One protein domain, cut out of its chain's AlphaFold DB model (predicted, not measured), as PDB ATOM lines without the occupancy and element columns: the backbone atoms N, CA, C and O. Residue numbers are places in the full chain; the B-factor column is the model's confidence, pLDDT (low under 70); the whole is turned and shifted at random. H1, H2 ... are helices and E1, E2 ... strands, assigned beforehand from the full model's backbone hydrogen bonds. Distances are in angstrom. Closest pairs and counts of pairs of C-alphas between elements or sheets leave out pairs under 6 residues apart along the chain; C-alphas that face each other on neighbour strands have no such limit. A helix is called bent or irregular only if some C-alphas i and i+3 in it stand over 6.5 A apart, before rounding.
ATOM      1  N   ALA A   3     166.035 165.326 181.838       90.75
ATOM      2  CA  ALA A   3     165.476 163.976 181.716       90.75
ATOM      3  C   ALA A   3     165.737 163.297 180.352       90.75
ATOM      4  O   ALA A   3     165.678 162.075 180.287       90.75
ATOM      5  N   PHE A   4     166.050 164.075 179.313       93.25
ATOM      6  CA  PHE A   4     166.319 163.659 177.930       93.25
ATOM      7  C   PHE A   4     167.741 164.034 177.468       93.25
ATOM      8  O   PHE A   4     168.016 164.057 176.269       93.25
ATOM      9  N   VAL A   5     168.643 164.374 178.403       91.12
ATOM     10  CA  VAL A   5     170.080 164.521 178.105       91.12
ATOM     11  C   VAL A   5     170.662 163.165 177.699       91.12
ATOM     12  O   VAL A   5     171.215 163.075 176.606       91.12
ATOM     13  N   PRO A   6     170.482 162.083 178.484       92.81
ATOM     14  CA  PRO A   6     170.521 160.757 177.894       92.81
ATOM     15  C   PRO A   6     169.260 160.555 177.032       92.81
ATOM     16  O   PRO A   6     168.156 160.879 177.495       92.81
ATOM     17  N   PRO A   7     169.381 159.992 175.816       95.19
ATOM     18  CA  PRO A   7     168.223 159.568 175.036       95.19
ATOM     19  C   PRO A   7     167.325 158.652 175.876       95.19
ATOM     20  O   PRO A   7     167.793 157.663 176.437       95.19
ATOM     21  N   THR A   8     166.049 159.010 176.017       97.00
ATOM     22  CA  THR A   8     165.131 158.376 176.977       97.00
ATOM     23  C   THR A   8     163.751 158.179 176.342       97.00
ATOM     24  O   THR A   8     163.297 159.067 175.617       97.00
ATOM     25  N   PRO A   9     163.042 157.064 176.609       97.31
ATOM     26  CA  PRO A   9     161.666 156.884 176.145       97.31
ATOM     27  C   PRO A   9     160.748 158.025 176.605       97.31
ATOM     28  O   PRO A   9     160.826 158.450 177.760       97.31
ATOM     29  N   LEU A  10     159.857 158.497 175.729       96.25
ATOM     30  CA  LEU A  10     159.008 159.672 175.958       96.25
ATOM     31  C   LEU A  10     158.248 159.612 177.293       96.25
ATOM     32  O   LEU A  10     158.338 160.544 178.093       96.25
ATOM     33  N   VAL A  11     157.529 158.515 177.556       96.50
ATOM     34  CA  VAL A  11     156.726 158.369 178.786       96.50
ATOM     35  C   VAL A  11     157.613 158.208 180.019       96.50
ATOM     36  O   VAL A  11     157.305 158.773 181.066       96.50
ATOM     37  N   ALA A  12     158.743 157.506 179.901       97.06
ATOM     38  CA  ALA A  12     159.691 157.362 181.005       97.06
ATOM     39  C   ALA A  12     160.319 158.714 181.383       97.06
ATOM     40  O   ALA A  12     160.429 159.046 182.562       97.06
ATOM     41  N   GLY A  13     160.686 159.530 180.393       96.00
ATOM     42  CA  GLY A  13     161.178 160.883 180.621       96.00
ATOM     43  C   GLY A  13     160.099 161.811 181.185       96.00
ATOM     44  O   GLY A  13     160.392 162.582 182.095       96.00
ATOM     45  N   ALA A  14     158.849 161.692 180.722       96.38
ATOM     46  CA  ALA A  14     157.717 162.433 181.279       96.38
ATOM     47  C   ALA A  14     157.511 162.113 182.767       96.38
ATOM     48  O   ALA A  14     157.485 163.032 183.580       96.38
ATOM     49  N   ALA A  15     157.483 160.825 183.128       96.75
ATOM     50  CA  ALA A  15     157.321 160.362 184.506       96.75
ATOM     51  C   ALA A  15     158.447 160.835 185.445       96.75
ATOM     52  O   ALA A  15     158.223 161.035 186.635       96.75
ATOM     53  N   ARG A  16     159.663 161.047 184.922       95.81
ATOM     54  CA  ARG A  16     160.778 161.630 185.691       95.81
ATOM     55  C   ARG A  16     160.627 163.130 185.943       95.81
ATOM     56  O   ARG A  16     161.266 163.648 186.853       95.81
ATOM     57  N   VAL A  17     159.861 163.832 185.109       94.88
ATOM     58  CA  VAL A  17     159.629 165.279 185.219       94.88
ATOM     59  C   VAL A  17     158.395 165.574 186.074       94.88
ATOM     60  O   VAL A  17     158.406 166.539 186.831       94.88
ATOM     61  N   GLY A  18     157.346 164.757 185.969       95.38
ATOM     62  CA  GLY A  18     156.096 164.923 186.708       95.38
ATOM     63  C   GLY A  18     155.008 163.970 186.213       95.38
ATOM     64  O   GLY A  18     155.305 162.947 185.600       95.38
ATOM     65  N   ASP A  19     153.741 164.312 186.459       96.12
ATOM     66  CA  ASP A  19     152.604 163.527 185.966       96.12
ATOM     67  C   ASP A  19     152.592 163.496 184.423       96.12
ATOM     68  O   ASP A  19     152.461 164.558 183.797       96.12
ATOM     69  N   PRO A  20     152.685 162.313 183.781       93.56
ATOM     70  CA  PRO A  20     152.653 162.194 182.329       93.56
ATOM     71  C   PRO A  20     151.446 162.868 181.669       93.56
ATOM     72  O   PRO A  20     151.616 163.473 180.613       93.56
ATOM     73  N   LEU A  21     150.255 162.835 182.276       93.56
ATOM     74  CA  LEU A  21     149.059 163.460 181.694       93.56
ATOM     75  C   LEU A  21     149.179 164.985 181.609       93.56
ATOM     76  O   LEU A  21     148.628 165.601 180.699       93.56
ATOM     77  N   THR A  22     149.942 165.587 182.520       96.12
ATOM     78  CA  THR A  22     150.179 167.036 182.554       96.12
ATOM     79  C   THR A  22     151.429 167.425 181.757       96.12
ATOM     80  O   THR A  22     151.475 168.488 181.141       96.12
ATOM     81  N   VAL A  23     152.450 166.561 181.731       96.06
ATOM     82  CA  VAL A  23     153.758 166.835 181.111       96.06
ATOM     83  C   VAL A  23     153.771 166.555 179.604       96.06
ATOM     84  O   VAL A  23     154.423 167.285 178.855       96.06
ATOM     85  N   LEU A  24     153.054 165.530 179.126       95.25
ATOM     86  CA  LEU A  24     153.053 165.144 177.708       95.25
ATOM     87  C   LEU A  24     152.651 166.280 176.749       95.25
ATOM     88  O   LEU A  24     153.340 166.435 175.738       95.25
ATOM     89  N   PRO A  25     151.632 167.119 177.036       96.50
ATOM     90  CA  PRO A  25     151.317 168.272 176.191       96.50
ATOM     91  C   PRO A  25     152.502 169.234 176.017       96.50
ATOM     92  O   PRO A  25     152.782 169.687 174.905       96.50
ATOM     93  N   ALA A  26     153.247 169.504 177.094       95.88
ATOM     94  CA  ALA A  26     154.434 170.351 177.040       95.88
ATOM     95  C   ALA A  26     155.567 169.684 176.245       95.88
ATOM     96  O   ALA A  26     156.200 170.336 175.418       95.88
ATOM     97  N   LEU A  27     155.800 168.380 176.425       95.25
ATOM     98  CA  LEU A  27     156.803 167.650 175.638       95.25
ATOM     99  C   LEU A  27     156.470 167.640 174.147       95.25
ATOM    100  O   LEU A  27     157.363 167.833 173.324       95.25
ATOM    101  N   PHE A  28     155.193 167.485 173.793       95.06
ATOM    102  CA  PHE A  28     154.752 167.581 172.406       95.06
ATOM    103  C   PHE A  28     155.028 168.973 171.825       95.06
ATOM    104  O   PHE A  28     155.496 169.094 170.693       95.06
ATOM    105  N   HIS A  29     154.815 170.029 172.614       95.25
ATOM    106  CA  HIS A  29     155.193 171.380 172.214       95.25
ATOM    107  C   HIS A  29     156.707 171.510 171.975       95.25
ATOM    108  O   HIS A  29     157.111 172.071 170.959       95.25
ATOM    109  N   LEU A  30     157.553 170.937 172.838       95.00
ATOM    110  CA  LEU A  30     159.011 170.962 172.658       95.00
ATOM    111  C   LEU A  30     159.479 170.174 171.428       95.00
ATOM    112  O   LEU A  30     160.387 170.629 170.734       95.00
ATOM    113  N   LEU A  31     158.851 169.033 171.128       94.75
ATOM    114  CA  LEU A  31     159.080 168.293 169.882       94.75
ATOM    115  C   LEU A  31     158.685 169.146 168.670       94.75
ATOM    116  O   LEU A  31     159.433 169.253 167.703       94.75
ATOM    117  N   ARG A  32     157.541 169.835 168.738       93.88
ATOM    118  CA  ARG A  32     157.089 170.743 167.674       93.88
ATOM    119  C   ARG A  32     158.050 171.912 167.447       93.88
ATOM    120  O   ARG A  32     158.242 172.317 166.310       93.88
ATOM    121  N   GLN A  33     158.646 172.439 168.514       95.31
ATOM    122  CA  GLN A  33     159.655 173.504 168.456       95.31
ATOM    123  C   GLN A  33     161.063 172.990 168.116       95.31
ATOM    124  O   GLN A  33     161.997 173.782 168.093       95.31
ATOM    125  N   GLN A  34     161.234 171.683 167.877       93.81
ATOM    126  CA  GLN A  34     162.535 171.049 167.619       93.81
ATOM    127  C   GLN A  34     163.554 171.272 168.752       93.81
ATOM    128  O   GLN A  34     164.761 171.221 168.549       93.81
ATOM    129  N   ILE A  35     163.058 171.497 169.970       94.44
ATOM    130  CA  ILE A  35     163.858 171.585 171.196       94.44
ATOM    131  C   ILE A  35     164.184 170.169 171.700       94.44
ATOM    132  O   ILE A  35     165.254 169.907 172.248       94.44
ATOM    133  N   LEU A  36     163.252 169.241 171.491       94.81
ATOM    134  CA  LEU A  36     163.463 167.804 171.605       94.81
ATOM    135  C   LEU A  36     163.361 167.184 170.209       94.81
ATOM    136  O   LEU A  36     162.607 167.681 169.371       94.81
ATOM    137  N   THR A  37     164.064 166.080 169.984       95.38
ATOM    138  CA  THR A  37     164.020 165.329 168.725       95.38
ATOM    139  C   THR A  37     163.720 163.856 168.973       95.38
ATOM    140  O   THR A  37     163.981 163.307 170.044       95.38
ATOM    141  N   VAL A  38     163.115 163.227 167.970       95.88
ATOM    142  CA  VAL A  38     162.692 161.824 167.957       95.88
ATOM    143  C   VAL A  38     162.669 161.357 166.506       95.88
ATOM    144  O   VAL A  38     162.317 162.138 165.620       95.88
ATOM    145  N   ASP A  39     163.055 160.109 166.252       94.31
ATOM    146  CA  ASP A  39     162.938 159.537 164.912       94.31
ATOM    147  C   ASP A  39     161.474 159.204 164.608       94.31
ATOM    148  O   ASP A  39     160.857 158.382 165.289       94.31
ATOM    149  N   LEU A  40     160.932 159.865 163.586       93.06
ATOM    150  CA  LEU A  40     159.596 159.613 163.044       93.06
ATOM    151  C   LEU A  40     159.633 159.047 161.619       93.06
ATOM    152  O   LEU A  40     158.582 158.819 161.027       93.06
ATOM    153  N   VAL A  41     160.825 158.830 161.053       94.44
ATOM    154  CA  VAL A  41     160.985 158.187 159.742       94.44
ATOM    155  C   VAL A  41     160.694 156.693 159.874       94.44
ATOM    156  O   VAL A  41     160.018 156.121 159.022       94.44
ATOM    157  N   GLY A  42     161.171 156.070 160.956       89.19
ATOM    158  CA  GLY A  42     160.986 154.641 161.206       89.19
ATOM    159  C   GLY A  42     159.625 154.251 161.796       89.19
ATOM    160  O   GLY A  42     159.195 153.112 161.611       89.19
ATOM    161  N   ALA A  43     158.945 155.151 162.516       92.38
ATOM    162  CA  ALA A  43     157.687 154.847 163.201       92.38
ATOM    163  C   ALA A  43     156.885 156.099 163.592       92.38
ATOM    164  O   ALA A  43     157.418 157.198 163.714       92.38
ATOM    165  N   VAL A  44     155.590 155.912 163.872       95.69
ATOM    166  CA  VAL A  44     154.750 156.943 164.502       95.69
ATOM    167  C   VAL A  44     155.190 157.163 165.953       95.69
ATOM    168  O   VAL A  44     155.627 156.231 166.630       95.69
ATOM    169  N   LEU A  45     155.036 158.396 166.444       95.38
ATOM    170  CA  LEU A  45     155.322 158.755 167.830       95.38
ATOM    171  C   LEU A  45     154.514 157.885 168.806       95.38
ATOM    172  O   LEU A  45     153.284 157.899 168.798       95.38
ATOM    173  N   ALA A  46     155.218 157.181 169.684       95.69
ATOM    174  CA  ALA A  46     154.659 156.328 170.720       95.69
ATOM    175  C   ALA A  46     155.331 156.612 172.071       95.69
ATOM    176  O   ALA A  46     156.380 157.248 172.153       95.69
ATOM    177  N   GLY A  47     154.751 156.106 173.163       94.88
ATOM    178  CA  GLY A  47     155.316 156.311 174.501       94.88
ATOM    179  C   GLY A  47     156.715 155.707 174.696       94.88
ATOM    180  O   GLY A  47     157.475 156.182 175.542       94.88
ATOM    181  N   SER A  48     157.054 154.695 173.892       96.44
ATOM    182  CA  SER A  48     158.370 154.054 173.832       96.44
ATOM    183  C   SER A  48     159.367 154.770 172.920       96.44
ATOM    184  O   SER A  48     160.548 154.427 172.953       96.44
ATOM    185  N   SER A  49     158.931 155.750 172.119       97.00
ATOM    186  CA  SER A  49     159.822 156.489 171.229       97.00
ATOM    187  C   SER A  49     160.916 157.175 172.038       97.00
ATOM    188  O   SER A  49     160.642 157.862 173.027       97.00
ATOM    189  N   VAL A  50     162.161 156.964 171.623       96.75
ATOM    190  CA  VAL A  50     163.333 157.516 172.298       96.75
ATOM    191  C   VAL A  50     163.498 158.971 171.885       96.75
ATOM    192  O   VAL A  50     163.616 159.280 170.702       96.75
ATOM    193  N   VAL A  51     163.508 159.853 172.877       96.56
ATOM    194  CA  VAL A  51     163.619 161.298 172.706       96.56
ATOM    195  C   VAL A  51     164.940 161.769 173.296       96.56
ATOM    196  O   VAL A  51     165.342 161.323 174.375       96.56
ATOM    197  N   CYS A  52     165.601 162.703 172.625       95.50
ATOM    198  CA  CYS A  52     166.765 163.403 173.154       95.50
ATOM    199  C   CYS A  52     166.613 164.919 172.994       95.50
ATOM    200  O   CYS A  52     165.773 165.412 172.238       95.50
ATOM    201  N   ALA A  53     167.397 165.674 173.761       92.81
ATOM    202  CA  ALA A  53     167.539 167.102 173.520       92.81
ATOM    203  C   ALA A  53     168.172 167.342 172.144       92.81
ATOM    204  O   ALA A  53     169.161 166.693 171.797       92.81
ATOM    205  N   ALA A  54     167.622 168.288 171.382       88.00
ATOM    206  CA  ALA A  54     168.267 168.732 170.159       88.00
ATOM    207  C   ALA A  54     169.659 169.295 170.500       88.00
ATOM    208  O   ALA A  54     169.806 169.974 171.527       88.00
TER     209      ALA A  54
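This is residues 3 to 54 of the 59 residues of an uncharacterized protein of Phytohabitans suffuscus (UniProt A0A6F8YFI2). Look for a small hairpin of two antiparallel strands, E1 and E2, with two helices, H1 and H2, forming a V that opens toward it: the start of H1 comes near E2, and the last part of H2 comes near E1. The long loop of residues 39 to 49 extends from the hairpin, and its Val 41 lies at the far end of the domain from Gly 18, between the helices. You will find 52 residues printed, with two named helices followed by two named strands, H1 H2 E1 E2, of a mixed class of helices and strands. The whole is compact, with a radius of gyration of the C-alphas of 9.9 A, and its C-alphas span 28 by 20 by 19 A.

Begin at the sheet, where E1, residues 36 to 38, and E2, residues 50 to 53, form a hairpin of antiparallel neighbours, at 149 degrees between their directions. Look there for N 37 and O 52, 2.9 A apart, and N 52 and O 37, 3.1 A apart, both within hydrogen-bond range. Residues 8 to 9 make a short antiparallel pairing with residues 50 to 51 of E2. Go on to H2, residues 20 to 32, whose closest C-alphas to E1 are those of Leu 30 and Leu 36, 5.6 A apart. H2 and E2 are near each other, with 5 pairs of C-alphas within 10 A. For H1, residues 10 to 17, the closest C-alphas to E2 are those of Leu 10 and Val 51, 5.9 A apart. H1 and E1 are apart. H1 and H2 touch, closest at the C-alphas of Ala 14 and Pro 20, 5.2 A apart, and run opposite ways at a steep tilt of 64 degrees. Every O i to N i+4 pair is within hydrogen-bond range in H1, and 7 of 9 are in H2.

Find C-alpha 36 at (163.463, 167.804, 171.605), where E1 begins; it is 7.0 A long. E2 measures 10.5 A and ends at C-alpha 53, at (167.539, 167.102, 173.520). H2 runs 17.5 A and is only just irregular, with C-alphas 22 and 25 6.6 A apart. H1 starts at C-alpha 10, at (159.008, 159.672, 175.958), and spans 10.8 A.

The two C-alphas farthest apart are those of Gly 18 and Val 41, 28.2 A. The printed part, residues 3 to 54, has no cut. The links H1 to H2 and H2 to E1 are tight; E1 to E2 is long, with 11 residues between them. The mean pLDDT of the printed part is 94.9, and no printed residue is under 70.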